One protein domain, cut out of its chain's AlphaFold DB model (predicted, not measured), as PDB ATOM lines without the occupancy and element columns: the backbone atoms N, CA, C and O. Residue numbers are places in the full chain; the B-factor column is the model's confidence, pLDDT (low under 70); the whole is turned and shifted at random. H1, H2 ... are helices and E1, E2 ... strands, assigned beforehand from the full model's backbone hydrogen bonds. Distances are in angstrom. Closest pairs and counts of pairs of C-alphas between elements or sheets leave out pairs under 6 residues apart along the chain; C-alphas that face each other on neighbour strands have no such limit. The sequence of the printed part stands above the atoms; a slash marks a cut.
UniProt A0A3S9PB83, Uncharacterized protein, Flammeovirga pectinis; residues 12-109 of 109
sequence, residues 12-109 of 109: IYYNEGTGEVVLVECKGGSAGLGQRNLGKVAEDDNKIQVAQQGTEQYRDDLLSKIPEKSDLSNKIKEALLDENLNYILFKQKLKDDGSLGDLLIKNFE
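AT A GLANCE: This is residues 12 to 109 of the 109 residues of an uncharacterized protein of Flammeovirga pectinis (UniProt A0A3S9PB83). A long, twisted four-strand sheet has helix H2 across one end of one face, while a separate hairpin arm, E3 and E4, reaches away from it; H1 sits at the arm's base, between arm and sheet. The 98 printed residues include two named helices and six named strands, in the order E1 E2 E3 E4 H1 H2 E5 E6, class mixed. The large sheet, order E1 E2 E5 E6, is mixed. The whole is loose, with a radius of gyration of the C-alphas of 16.2 A, and flat, 46 by 46 by 20 A.

IN THESE COORDINATES: E5, residues 85 to 94, is 29.5 A long, E6, 100 to 108, 24.3 A, and E2, 21 to 28, 23.0 A. E1 is residues 12 to 14, from C-alpha 12 at (13.469, -8.136, -8.674). E3 is 35 to 41, E4 44 to 52, H1 56 to 63 and H2 71 to 81, 15.5 A. C-alpha 108 is at (15.810, -22.422, -8.035).

HOW THE PARTS SIT: E2 and E5 are parallel, with N 23 and O 86 at 2.8 A. Hairpins E1 and E2 (N 13 and O 22, 2.9 A) and E5 and E6 (N 91 and O 104, 2.8 A) are antiparallel. H2 makes two layers, a helix on one face of this sheet, at a height over the sheet of 8.2 A; its closest C-alphas to E5 are Ala 79 and Leu 85, 5.1 A. H1 only grazes the sheet. The closest C-alphas of H1 and E4 are Tyr 58 and Ala 51, 4.9 A. Hairpin E3 and E4 is antiparallel, with N 36 and O 51 at 2.8 A. In H1 and H2 every O i to N i+4 pair is within hydrogen-bond range.

THE WHOLE: The C-alphas farthest apart, Gly 17 and Asn 46, are 47.6 A apart. The printed part has no cut and no long link. Residues 40 to 46 and 109 have pLDDT under 70.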
ATOM      1  N   ILE A  12      12.457  -7.801  -7.674       91.25
ATOM      2  CA  ILE A  12      13.469  -8.136  -8.674       91.25
ATOM      3  C   ILE A  12      14.677  -7.249  -8.390       91.25
ATOM      4  O   ILE A  12      14.531  -6.028  -8.297       91.25
ATOM      5  N   TYR A  13      15.843  -7.861  -8.226       93.38
ATOM      6  CA  TYR A  13      17.120  -7.175  -8.064       93.38
ATOM      7  C   TYR A  13      17.973  -7.415  -9.299       93.38
ATOM      8  O   TYR A  13      17.942  -8.503  -9.867       93.38
ATOM      9  N   TYR A  14      18.725  -6.397  -9.698       93.56
ATOM     10  CA  TYR A  14      19.702  -6.488 -10.772       93.56
ATOM     11  C   TYR A  14      21.007  -5.854 -10.309       93.56
ATOM     12  O   TYR A  14      20.997  -4.727  -9.805       93.56
ATOM     13  N   ASN A  15      22.110  -6.571 -10.485       93.19
ATOM     14  CA  ASN A  15      23.448  -6.075 -10.212       93.19
ATOM     15  C   ASN A  15      24.123  -5.681 -11.529       93.19
ATOM     16  O   ASN A  15      24.529  -6.541 -12.303       93.19
ATOM     17  N   GLU A  16      24.284  -4.377 -11.772       89.12
ATOM     18  CA  GLU A  16      24.873  -3.891 -13.032       89.12
ATOM     19  C   GLU A  16      26.350  -4.275 -13.190       89.12
ATOM     20  O   GLU A  16      26.852  -4.335 -14.306       89.12
ATOM     21  N   GLY A  17      27.053  -4.539 -12.083       90.81
ATOM     22  CA  GLY A  17      28.464  -4.920 -12.111       90.81
ATOM     23  C   GLY A  17      28.699  -6.385 -12.473       90.81
ATOM     24  O   GLY A  17      29.767  -6.708 -12.986       90.81
ATOM     25  N   THR A  18      27.730  -7.266 -12.204       91.94
ATOM     26  CA  THR A  18      27.854  -8.715 -12.453       91.94
ATOM     27  C   THR A  18      26.882  -9.246 -13.500       91.94
ATOM     28  O   THR A  18      27.060 -10.365 -13.960       91.94
ATOM     29  N   GLY A  19      25.850  -8.482 -13.866       90.06
ATOM     30  CA  GLY A  19      24.752  -8.962 -14.707       90.06
ATOM     31  C   GLY A  19      23.751  -9.859 -13.969       90.06
ATOM     32  O   GLY A  19      22.776 -10.295 -14.572       90.06
ATOM     33  N   GLU A  20      23.951 -10.110 -12.670       93.94
ATOM     34  CA  GLU A  20      23.093 -11.001 -11.885       93.94
ATOM     35  C   GLU A  20      21.683 -10.429 -11.718       93.94
ATOM     36  O   GLU A  20      21.501  -9.258 -11.357       93.94
ATOM     37  N   VAL A  21      20.682 -11.288 -11.913       94.50
ATOM     38  CA  VAL A  21      19.281 -10.997 -11.607       94.50
ATOM     39  C   VAL A  21      18.793 -11.921 -10.502       94.50
ATOM     40  O   VAL A  21      18.880 -13.137 -10.616       94.50
ATOM     41  N   VAL A  22      18.182 -11.346  -9.464       94.31
ATOM     42  CA  VAL A  22      17.536 -12.112  -8.392       94.31
ATOM     43  C   VAL A  22      16.039 -11.823  -8.375       94.31
ATOM     44  O   VAL A  22      15.603 -10.710  -8.069       94.31
ATOM     45  N   LEU A  23      15.243 -12.840  -8.689       93.50
ATOM     46  CA  LEU A  23      13.786 -12.836  -8.609       93.50
ATOM     47  C   LEU A  23      13.371 -13.343  -7.227       93.50
ATOM     48  O   LEU A  23      13.781 -14.427  -6.819       93.50
ATOM     49  N   VAL A  24      12.551 -12.588  -6.496       91.94
ATOM     50  CA  VAL A  24      12.174 -12.942  -5.120       91.94
ATOM     51  C   VAL A  24      10.662 -12.987  -4.956       91.94
ATOM     52  O   VAL A  24       9.943 -12.050  -5.317       91.94
ATOM     53  N   GLU A  25      10.196 -14.063  -4.328       91.12
ATOM     54  CA  GLU A  25       8.852 -14.179  -3.770       91.12
ATOM     55  C   GLU A  25       8.895 -14.335  -2.254       91.12
ATOM     56  O   GLU A  25       9.654 -15.135  -1.709       91.12
ATOM     57  N   CYS A  26       8.024 -13.601  -1.568       90.00
ATOM     58  CA  CYS A  26       7.946 -13.547  -0.118       90.00
ATOM     59  C   CYS A  26       6.567 -14.010   0.361       90.00
ATOM     60  O   CYS A  26       5.523 -13.528  -0.085       90.00
ATOM     61  N   LYS A  27       6.542 -14.920   1.336       88.44
ATOM     62  CA  LYS A  27       5.313 -15.379   1.997       88.44
ATOM     63  C   LYS A  27       5.440 -15.287   3.506       88.44
ATOM     64  O   LYS A  27       6.337 -15.870   4.102       88.44
ATOM     65  N   GLY A  28       4.512 -14.562   4.120       86.94
ATOM     66  CA  GLY A  28       4.440 -14.395   5.567       86.94
ATOM     67  C   GLY A  28       3.299 -15.184   6.203       86.94
ATOM     68  O   GLY A  28       2.264 -15.433   5.578       86.94
ATOM     69  N   GLY A  29       3.471 -15.523   7.478       82.62
ATOM     70  CA  GLY A  29       2.409 -16.023   8.344       82.62
ATOM     71  C   GLY A  29       1.849 -17.375   7.918       82.62
ATOM     72  O   GLY A  29       2.590 -18.302   7.588       82.62
ATOM     73  N   SER A  30       0.521 -17.484   7.953       75.31
ATOM     74  CA  SER A  30      -0.230 -18.685   7.575       75.31
ATOM     75  C   SER A  30      -0.508 -18.787   6.070       75.31
ATOM     76  O   SER A  30      -1.197 -19.710   5.636       75.31
ATOM     77  N   ALA A  31       0.027 -17.873   5.248       75.12
ATOM     78  CA  ALA A  31      -0.234 -17.870   3.814       75.12
ATOM     79  C   ALA A  31       0.291 -19.151   3.131       75.12
ATOM     80  O   ALA A  31       1.461 -19.548   3.258       75.12
ATOM     81  N   GLY A  32      -0.597 -19.803   2.380       78.88
ATOM     82  CA  GLY A  32      -0.243 -20.865   1.444       78.88
ATOM     83  C   GLY A  32       0.600 -20.335   0.281       78.88
ATOM     84  O   GLY A  32       0.670 -19.130   0.040       78.88
ATOM     85  N   LEU A  33       1.252 -21.247  -0.440       82.44
ATOM     86  CA  LEU A  33       1.859 -20.906  -1.725       82.44
ATOM     87  C   LEU A  33       0.742 -20.752  -2.757       82.44
ATOM     88  O   LEU A  33      -0.124 -21.620  -2.867       82.44
ATOM     89  N   GLY A  34       0.759 -19.644  -3.487       80.50
ATOM     90  CA  GLY A  34      -0.154 -19.399  -4.593       80.50
ATOM     91  C   GLY A  34       0.092 -20.366  -5.747       80.50
ATOM     92  O   GLY A  34       1.175 -20.935  -5.889       80.50
ATOM     93  N   GLN A  35      -0.930 -20.534  -6.580       84.06
ATOM     94  CA  GLN A  35      -0.877 -21.352  -7.784       84.06
ATOM     95  C   GLN A  35      -1.384 -20.549  -8.980       84.06
ATOM     96  O   GLN A  35      -2.201 -19.636  -8.830       84.06
ATOM     97  N   ARG A  36      -0.892 -20.889 -10.170       77.75
ATOM     98  CA  ARG A  36      -1.317 -20.310 -11.445       77.75
ATOM     99  C   ARG A  36      -1.713 -21.417 -12.403       77.75
ATOM    100  O   ARG A  36      -0.996 -22.401 -12.531       77.75
ATOM    101  N   ASN A  37      -2.839 -21.227 -13.082       81.19
ATOM    102  CA  ASN A  37      -3.274 -22.121 -14.147       81.19
ATOM    103  C   ASN A  37      -2.466 -21.799 -15.407       81.19
ATOM    104  O   ASN A  37      -2.549 -20.679 -15.910       81.19
ATOM    105  N   LEU A  38      -1.709 -22.775 -15.899       79.19
ATOM    106  CA  LEU A  38      -0.921 -22.678 -17.130       79.19
ATOM    107  C   LEU A  38      -1.722 -23.066 -18.381       79.19
ATOM    108  O   LEU A  38      -1.265 -22.852 -19.497       79.19
ATOM    109  N   GLY A  39      -2.929 -23.608 -18.204       74.31
ATOM    110  CA  GLY A  39      -3.798 -24.058 -19.291       74.31
ATOM    111  C   GLY A  39      -4.244 -25.504 -19.101       74.31
ATOM    112  O   GLY A  39      -3.991 -26.111 -18.060       74.31
ATOM    113  N   LYS A  40      -4.951 -26.046 -20.095       68.62
ATOM    114  CA  LYS A  40      -5.329 -27.463 -20.127       68.62
ATOM    115  C   LYS A  40      -4.198 -28.299 -20.717       68.62
ATOM    116  O   LYS A  40      -3.537 -27.862 -21.656       68.62
ATOM    117  N   VAL A  41      -4.010 -29.507 -20.197       63.56
ATOM    118  CA  VAL A  41      -3.094 -30.488 -20.787       63.56
ATOM    119  C   VAL A  41      -3.743 -31.055 -22.052       63.56
ATOM    120  O   VAL A  41      -4.871 -31.535 -21.996       63.56
ATOM    121  N   ALA A  42      -3.040 -31.006 -23.187       57.81
ATOM    122  CA  ALA A  42      -3.579 -31.401 -24.495       57.81
ATOM    123  C   ALA A  42      -4.051 -32.870 -24.571       57.81
ATOM    124  O   ALA A  42      -4.875 -33.203 -25.415       57.81
ATOM    125  N   GLU A  43      -3.548 -33.736 -23.689       60.59
ATOM    126  CA  GLU A  43      -3.875 -35.170 -23.655       60.59
ATOM    127  C   GLU A  43      -5.053 -35.522 -22.730       60.59
ATOM    128  O   GLU A  43      -5.580 -36.630 -22.804       60.59
ATOM    129  N   ASP A  44      -5.488 -34.607 -21.859       57.00
ATOM    130  CA  ASP A  44      -6.564 -34.854 -20.894       57.00
ATOM    131  C   ASP A  44      -7.339 -33.548 -20.688       57.00
ATOM    132  O   ASP A  44      -6.976 -32.699 -19.871       57.00
ATOM    133  N   ASP A  45      -8.410 -33.379 -21.468       61.38
ATOM    134  CA  ASP A  45      -9.188 -32.136 -21.629       61.38
ATOM    135  C   ASP A  45      -9.838 -31.621 -20.316       61.38
ATOM    136  O   ASP A  45     -10.429 -30.534 -20.268       61.38
ATOM    137  N   ASN A  46      -9.696 -32.393 -19.230       67.12
ATOM    138  CA  ASN A  46     -10.161 -32.097 -17.876       67.12
ATOM    139  C   ASN A  46      -9.041 -31.810 -16.856       67.12
ATOM    140  O   ASN A  46      -9.353 -31.440 -15.721       67.12
ATOM    141  N   LYS A  47      -7.754 -31.936 -17.211       72.25
ATOM    142  CA  LYS A  47      -6.640 -31.581 -16.315       72.25
ATOM    143  C   LYS A  47      -6.089 -30.199 -16.630       72.25
ATOM    144  O   LYS A  47      -5.602 -29.924 -17.724       72.25
ATOM    145  N   ILE A  48      -6.128 -29.338 -15.618       74.56
ATOM    146  CA  ILE A  48      -5.476 -28.031 -15.639       74.56
ATOM    147  C   ILE A  48      -4.046 -28.221 -15.147       74.56
ATOM    148  O   ILE A  48      -3.826 -28.725 -14.044       74.56
ATOM    149  N   GLN A  49      -3.074 -27.799 -15.950       80.56
ATOM    150  CA  GLN A  49      -1.699 -27.701 -15.495       80.56
ATOM    151  C   GLN A  49      -1.584 -26.492 -14.570       80.56
ATOM    152  O   GLN A  49      -1.971 -25.378 -14.930       80.56
ATOM    153  N   VAL A  50      -1.063 -26.717 -13.368       83.25
ATOM    154  CA  VAL A  50      -0.866 -25.669 -12.369       83.25
ATOM    155  C   VAL A  50       0.614 -25.518 -12.053       83.25
ATOM    156  O   VAL A  50       1.315 -26.507 -11.857       83.25
ATOM    157  N   ALA A  51       1.080 -24.275 -11.984       83.69
ATOM    158  CA  ALA A  51       2.391 -23.931 -11.456       83.69
ATOM    159  C   ALA A  51       2.240 -23.359 -10.047       83.69
ATOM    160  O   ALA A  51       1.381 -22.506  -9.811       83.69
ATOM    161  N   GLN A  52       3.057 -23.822  -9.107       86.50
ATOM    162  CA  GLN A  52       3.053 -23.347  -7.726       86.50
ATOM    163  C   GLN A  52       4.180 -22.334  -7.519       86.50
ATOM    164  O   GLN A  52       5.245 -22.472  -8.100       86.50
ATOM    165  N   GLN A  53       3.966 -21.333  -6.664       85.25
ATOM    166  CA  GLN A  53       5.040 -20.427  -6.246       85.25
ATOM    167  C   GLN A  53       6.255 -21.194  -5.718       85.25
ATOM    168  O   GLN A  53       6.103 -22.142  -4.943       85.25
ATOM    169  N   GLY A  54       7.450 -20.758  -6.108       83.31
ATOM    170  CA  GLY A  54       8.686 -21.497  -5.877       83.31
ATOM    171  C   GLY A  54       8.800 -22.740  -6.761       83.31
ATOM    172  O   GLY A  54       9.133 -23.809  -6.257       83.31
ATOM    173  N   THR A  55       8.471 -22.627  -8.048       87.56
ATOM    174  CA  THR A  55       8.866 -23.595  -9.081       87.56
ATOM    175  C   THR A  55       9.288 -22.860 -10.354       87.56
ATOM    176  O   THR A  55       8.819 -21.749 -10.616       87.56
ATOM    177  N   GLU A  56      10.136 -23.480 -11.176       88.12
ATOM    178  CA  GLU A  56      10.564 -22.921 -12.469       88.12
ATOM    179  C   GLU A  56       9.375 -22.602 -13.384       88.12
ATOM    180  O   GLU A  56       9.303 -21.523 -13.957       88.12
ATOM    181  N   GLN A  57       8.359 -23.472 -13.439       87.25
ATOM    182  CA  GLN A  57       7.182 -23.237 -14.285       87.25
ATOM    183  C   GLN A  57       6.415 -21.977 -13.866       87.25
ATOM    184  O   GLN A  57       5.812 -21.296 -14.695       87.25
ATOM    185  N   TYR A  58       6.418 -21.661 -12.567       87.81
ATOM    186  CA  TYR A  58       5.796 -20.445 -12.061       87.81
ATOM    187  C   TYR A  58       6.643 -19.215 -12.402       87.81
ATOM    188  O   TYR A  58       6.086 -18.195 -12.814       87.81
ATOM    189  N   ARG A  59       7.974 -19.317 -12.269       89.12
ATOM    190  CA  ARG A  59       8.922 -18.284 -12.715       89.12
ATOM    191  C   ARG A  59       8.694 -17.956 -14.186       89.12
ATOM    192  O   ARG A  59       8.467 -16.795 -14.514       89.12
ATOM    193  N   ASP A  60       8.686 -18.964 -15.046       87.88
ATOM    194  CA  ASP A  60       8.609 -18.794 -16.496       87.88
ATOM    195  C   ASP A  60       7.261 -18.195 -16.926       87.88
ATOM    196  O   ASP A  60       7.216 -17.285 -17.759       87.88
ATOM    197  N   ASP A  61       6.155 -18.601 -16.287       87.50
ATOM    198  CA  ASP A  61       4.846 -17.973 -16.514       87.50
ATOM    199  C   ASP A  61       4.832 -16.492 -16.108       87.50
ATOM    200  O   ASP A  61       4.223 -15.674 -16.804       87.50
ATOM    201  N   LEU A  62       5.505 -16.111 -15.018       86.50
ATOM    202  CA  LEU A  62       5.643 -14.701 -14.652       86.50
ATOM    203  C   LEU A  62       6.536 -13.935 -15.630       86.50
ATOM    204  O   LEU A  62       6.183 -12.821 -16.023       86.50
ATOM    205  N   LEU A  63       7.654 -14.524 -16.053       86.38
ATOM    206  CA  LEU A  63       8.562 -13.921 -17.026       86.38
ATOM    207  C   LEU A  63       7.874 -13.669 -18.370       86.38
ATOM    208  O   LEU A  63       8.050 -12.596 -18.944       86.38
ATOM    209  N   SER A  64       6.999 -14.580 -18.809       85.31
ATOM    210  CA  SER A  64       6.196 -14.416 -20.032       85.31
ATOM    211  C   SER A  64       5.263 -13.193 -20.008       85.31
ATOM    212  O   SER A  64       4.809 -12.731 -21.053       85.31
ATOM    213  N   LYS A  65       4.971 -12.655 -18.816       82.69
ATOM    214  CA  LYS A  65       4.081 -11.500 -18.610       82.69
ATOM    215  C   LYS A  65       4.835 -10.187 -18.473       82.69
ATOM    216  O   LYS A  65       4.201  -9.128 -18.461       82.69
ATOM    217  N   ILE A  66       6.162 -10.227 -18.374       81.62
ATOM    218  CA  ILE A  66       6.984  -9.020 -18.412       81.62
ATOM    219  C   ILE A  66       6.973  -8.497 -19.858       81.62
ATOM    220  O   ILE A  66       7.248  -9.266 -20.779       81.62
ATOM    221  N   PRO A  67       6.660  -7.209 -20.099       82.25
ATOM    222  CA  PRO A  67       6.617  -6.659 -21.452       82.25
ATOM    223  C   PRO A  67       7.926  -6.900 -22.211       82.25
ATOM    224  O   PRO A  67       8.997  -6.538 -21.726       82.25
ATOM    225  N   GLU A  68       7.861  -7.455 -23.424       76.06
ATOM    226  CA  GLU A  68       9.048  -7.876 -24.196       76.06
ATOM    227  C   GLU A  68      10.069  -6.770 -24.500       76.06
ATOM    228  O   GLU A  68      11.210  -7.086 -24.817       76.06
ATOM    229  N   LYS A  69       9.675  -5.494 -24.420       75.25
ATOM    230  CA  LYS A  69      10.499  -4.334 -24.804       75.25
ATOM    231  C   LYS A  69      10.853  -3.423 -23.627       75.25
ATOM    232  O   LYS A  69      11.007  -2.220 -23.807       75.25
ATOM    233  N   SER A  70      10.899  -3.969 -22.418       82.19
ATOM    234  CA  SER A  70      11.355  -3.224 -21.244       82.19
ATOM    235  C   SER A  70      12.837  -3.491 -20.992       82.19
ATOM    236  O   SER A  70      13.295  -4.611 -21.191       82.19
ATOM    237  N   ASP A  71      13.576  -2.509 -20.476       86.81
ATOM    238  CA  ASP A  71      14.969  -2.727 -20.047       86.81
ATOM    239  C   ASP A  71      15.085  -3.903 -19.071       86.81
ATOM    240  O   ASP A  71      16.035  -4.675 -19.115       86.81
ATOM    241  N   LEU A  72      14.073  -4.080 -18.217       84.50
ATOM    242  CA  LEU A  72      14.000  -5.187 -17.273       84.50
ATOM    243  C   LEU A  72      13.898  -6.554 -17.966       84.50
ATOM    244  O   LEU A  72      14.556  -7.494 -17.534       84.50
ATOM    245  N   SER A  73      13.097  -6.686 -19.027       86.19
ATOM    246  CA  SER A  73      12.996  -7.957 -19.754       86.19
ATOM    247  C   SER A  73      14.267  -8.282 -20.523       86.19
ATOM    248  O   SER A  73      14.615  -9.456 -20.596       86.19
ATOM    249  N   ASN A  74      14.990  -7.280 -21.027       88.75
ATOM    250  CA  ASN A  74      16.307  -7.500 -21.629       88.75
ATOM    251  C   ASN A  74      17.315  -7.989 -20.582       88.75
ATOM    252  O   ASN A  74      17.891  -9.057 -20.766       88.75
ATOM    253  N   LYS A  75      17.422  -7.298 -19.437       91.50
ATOM    254  CA  LYS A  75      18.311  -7.691 -18.326       91.50
ATOM    255  C   LYS A  75      18.030  -9.110 -17.821       91.50
ATOM    256  O   LYS A  75      18.948  -9.877 -17.569       91.50
ATOM    257  N   ILE A  76      16.754  -9.475 -17.698       90.31
ATOM    258  CA  ILE A  76      16.345 -10.827 -17.301       90.31
ATOM    259  C   ILE A  76      16.731 -11.868 -18.358       90.31
ATOM    260  O   ILE A  76      17.203 -12.942 -17.998       90.31
ATOM    261  N   LYS A  77      16.506 -11.581 -19.646       89.00
ATOM    262  CA  LYS A  77      16.855 -12.501 -20.739       89.00
ATOM    263  C   LYS A  77      18.363 -12.729 -20.813       89.00
ATOM    264  O   LYS A  77      18.775 -13.869 -20.969       89.00
ATOM    265  N   GLU A  78      19.152 -11.669 -20.674       91.38
ATOM    266  CA  GLU A  78      20.617 -11.744 -20.611       91.38
ATOM    267  C   GLU A  78      21.063 -12.601 -19.421       91.38
ATOM    268  O   GLU A  78      21.748 -13.598 -19.619       91.38
ATOM    269  N   ALA A  79      20.563 -12.318 -18.213       91.81
ATOM    270  CA  ALA A  79      20.892 -13.110 -17.029       91.81
ATOM    271  C   ALA A  79      20.477 -14.588 -17.147       91.81
ATOM    272  O   ALA A  79      21.174 -15.454 -16.633       91.81
ATOM    273  N   LEU A  80      19.362 -14.893 -17.820       88.38
ATOM    274  CA  LEU A  80      18.933 -16.273 -18.063       88.38
ATOM    275  C   LEU A  80      19.868 -17.005 -19.039       88.38
ATOM    276  O   LEU A  80      20.147 -18.182 -18.839       88.38
ATOM    277  N   LEU A  81      20.335 -16.325 -20.091       89.38
ATOM    278  CA  LEU A  81      21.283 -16.889 -21.060       89.38
ATOM    279  C   LEU A  81      22.670 -17.112 -20.449       89.38
ATOM    280  O   LEU A  81      23.335 -18.080 -20.805       89.38
ATOM    281  N   ASP A  82      23.070 -16.238 -19.526       90.94
ATOM    282  CA  ASP A  82      24.363 -16.284 -18.841       90.94
ATOM    283  C   ASP A  82      24.350 -17.157 -17.570       90.94
ATOM    284  O   ASP A  82      25.323 -17.143 -16.819       90.94
ATOM    285  N   GLU A  83      23.253 -17.877 -17.293       90.25
ATOM    286  CA  GLU A  83      23.063 -18.684 -16.070       90.25
ATOM    287  C   GLU A  83      23.251 -17.874 -14.761       90.25
ATOM    288  O   GLU A  83      23.583 -18.406 -13.706       90.25
ATOM    289  N   ASN A  84      22.989 -16.563 -14.816       92.69
ATOM    290  CA  ASN A  84      23.121 -15.590 -13.724       92.69
ATOM    291  C   ASN A  84      21.760 -15.122 -13.177       92.69
ATOM    292  O   ASN A  84      21.634 -14.036 -12.595       92.69
ATOM    293  N   LEU A  85      20.713 -15.916 -13.397       93.44
ATOM    294  CA  LEU A  85      19.373 -15.653 -12.895       93.44
ATOM    295  C   LEU A  85      19.072 -16.566 -11.711       93.44
ATOM    296  O   LEU A  85      18.941 -17.772 -11.858       93.44
ATOM    297  N   ASN A  86      18.872 -15.962 -10.544       93.12
ATOM    298  CA  ASN A  86      18.489 -16.655  -9.322       93.12
ATOM    299  C   ASN A  86      17.005 -16.437  -9.032       93.12
ATOM    300  O   ASN A  86      16.530 -15.297  -9.005       93.12
ATOM    301  N   TYR A  87      16.266 -17.508  -8.746       93.38
ATOM    302  CA  TYR A  87      14.893 -17.405  -8.255       93.38
ATOM    303  C   TYR A  87      14.796 -17.907  -6.815       93.38
ATOM    304  O   TYR A  87      15.134 -19.046  -6.512       93.38
ATOM    305  N   ILE A  88      14.320 -17.044  -5.917       93.50
ATOM    306  CA  ILE A  88      14.280 -17.301  -4.480       93.50
ATOM    307  C   ILE A  88      12.846 -17.210  -3.964       93.50
ATOM    308  O   ILE A  88      12.168 -16.189  -4.106       93.50
ATOM    309  N   LEU A  89      12.404 -18.264  -3.280       92.44
ATOM    310  CA  LEU A  89      11.218 -18.239  -2.432       92.44
ATOM    311  C   LEU A  89      11.643 -18.094  -0.970       92.44
ATOM    312  O   LEU A  89      12.272 -18.987  -0.401       92.44
ATOM    313  N   PHE A  90      11.207 -17.006  -0.346       92.00
ATOM    314  CA  PHE A  90      11.340 -16.750   1.081       92.00
ATOM    315  C   PHE A  90       9.984 -16.934   1.768       92.00
ATOM    316  O   PHE A  90       9.010 -16.245   1.456       92.00
ATOM    317  N   LYS A  91       9.895 -17.843   2.739       91.50
ATOM    318  CA  LYS A  91       8.674 -18.071   3.516       91.50
ATOM    319  C   LYS A  91       8.959 -18.068   5.010       91.50
ATOM    320  O   LYS A  91       9.596 -18.979   5.522       91.50
ATOM    321  N   GLN A  92       8.395 -17.090   5.706       92.81
ATOM    322  CA  GLN A  92       8.475 -16.958   7.157       92.81
ATOM    323  C   GLN A  92       7.114 -17.276   7.773       92.81
ATOM    324  O   GLN A  92       6.159 -16.509   7.621       92.81
ATOM    325  N   LYS A  93       7.015 -18.404   8.481       89.75
ATOM    326  CA  LYS A  93       5.798 -18.743   9.230       89.75
ATOM    327  C   LYS A  93       5.703 -17.928  10.516       89.75
ATOM    328  O   LYS A  93       6.712 -17.462  11.046       89.75
ATOM    329  N   LEU A  94       4.487 -17.802  11.030       90.06
ATOM    330  CA  LEU A  94       4.237 -17.372  12.403       90.06
ATOM    331  C   LEU A  94       3.780 -18.579  13.219       90.06
ATOM    332  O   LEU A  94       3.145 -19.485  12.673       90.06
ATOM    333  N   LYS A  95       4.128 -18.587  14.502       88.94
ATOM    334  CA  LYS A  95       3.543 -19.495  15.489       88.94
ATOM    335  C   LYS A  95       2.206 -18.939  15.979       88.94
ATOM    336  O   LYS A  95       1.877 -17.778  15.729       88.94
ATOM    337  N   ASP A  96       1.469 -19.758  16.720       88.75
ATOM    338  CA  ASP A  96       0.157 -19.387  17.263       88.75
ATOM    339  C   ASP A  96       0.228 -18.214  18.257       88.75
ATOM    340  O   ASP A  96      -0.734 -17.464  18.401       88.75
ATOM    341  N   ASP A  97       1.382 -18.007  18.900       91.88
ATOM    342  CA  ASP A  97       1.656 -16.871  19.792       91.88
ATOM    343  C   ASP A  97       2.071 -15.582  19.051       91.88
ATOM    344  O   ASP A  97       2.388 -14.574  19.680       91.88
ATOM    345  N   GLY A  98       2.090 -15.606  17.712       85.62
ATOM    346  CA  GLY A  98       2.504 -14.484  16.870       85.62
ATOM    347  C   GLY A  98       4.020 -14.296  16.749       85.62
ATOM    348  O   GLY A  98       4.455 -13.396  16.030       85.62
ATOM    349  N   SER A  99       4.836 -15.134  17.396       91.31
ATOM    350  CA  SER A  99       6.289 -15.122  17.214       91.31
ATOM    351  C   SER A  99       6.706 -15.741  15.872       91.31
ATOM    352  O   SER A  99       5.933 -16.439  15.206       91.31
ATOM    353  N   LEU A 100       7.951 -15.482  15.455       91.50
ATOM    354  CA  LEU A 100       8.508 -16.066  14.234       91.50
ATOM    355  C   LEU A 100       8.614 -17.592  14.376       91.50
ATOM    356  O   LEU A 100       9.216 -18.117  15.316       91.50
ATOM    357  N   GLY A 101       7.997 -18.296  13.431       87.44
ATOM    358  CA  GLY A 101       8.137 -19.735  13.240       87.44
ATOM    359  C   GLY A 101       9.265 -20.071  12.268       87.44
ATOM    360  O   GLY A 101      10.215 -19.307  12.103       87.44
ATOM    361  N   ASP A 102       9.134 -21.210  11.596       89.94
ATOM    362  CA  ASP A 102      10.154 -21.678  10.660       89.94
ATOM    363  C   ASP A 102      10.342 -20.723   9.480       89.94
ATOM    364  O   ASP A 102       9.374 -20.249   8.864       89.94
ATOM    365  N   LEU A 103      11.615 -20.517   9.147       90.00
ATOM    366  CA  LEU A 103      12.047 -19.870   7.925       90.00
ATOM    367  C   LEU A 103      12.365 -20.933   6.870       90.00
ATOM    368  O   LEU A 103      13.167 -21.836   7.097       90.00
ATOM    369  N   LEU A 104      11.760 -20.792   5.699       89.38
ATOM    370  CA  LEU A 104      12.077 -21.560   4.507       89.38
ATOM    371  C   LEU A 104      12.649 -20.616   3.452       89.38
ATOM    372  O   LEU A 104      11.978 -19.671   3.039       89.38
ATOM    373  N   ILE A 105      13.857 -20.920   2.987       91.00
ATOM    374  CA  ILE A 105      14.459 -20.311   1.803       91.00
ATOM    375  C   ILE A 105      14.651 -21.432   0.789       91.00
ATOM    376  O   ILE A 105      15.215 -22.475   1.123       91.00
ATOM    377  N   LYS A 106      14.145 -21.245  -0.427       90.12
ATOM    378  CA  LYS A 106      14.398 -22.146  -1.552       90.12
ATOM    379  C   LYS A 106      14.957 -21.346  -2.711       90.12
ATOM    380  O   LYS A 106      14.340 -20.353  -3.089       90.12
ATOM    381  N   ASN A 107      16.071 -21.816  -3.252       87.75
ATOM    382  CA  ASN A 107      16.646 -21.312  -4.489       87.75
ATOM    383  C   ASN A 107      16.286 -22.276  -5.619       87.75
ATOM    384  O   ASN A 107      16.221 -23.488  -5.402       87.75
ATOM    385  N   PHE A 108      16.040 -21.713  -6.789       82.12
ATOM    386  CA  PHE A 108      15.810 -22.422  -8.035       82.12
ATOM    387  C   PHE A 108      16.808 -21.845  -9.035       82.12
ATOM    388  O   PHE A 108      16.847 -20.620  -9.201       82.12
ATOM    389  N   GLU A 109      17.619 -22.729  -9.604       66.12
ATOM    390  CA  GLU A 109      18.577 -22.447 -10.678       66.12
ATOM    391  C   GLU A 109      17.844 -22.612 -12.020       66.12
ATOM    392  O   GLU A 109      17.167 -23.648 -12.198       66.12
TER     393      GLU A 109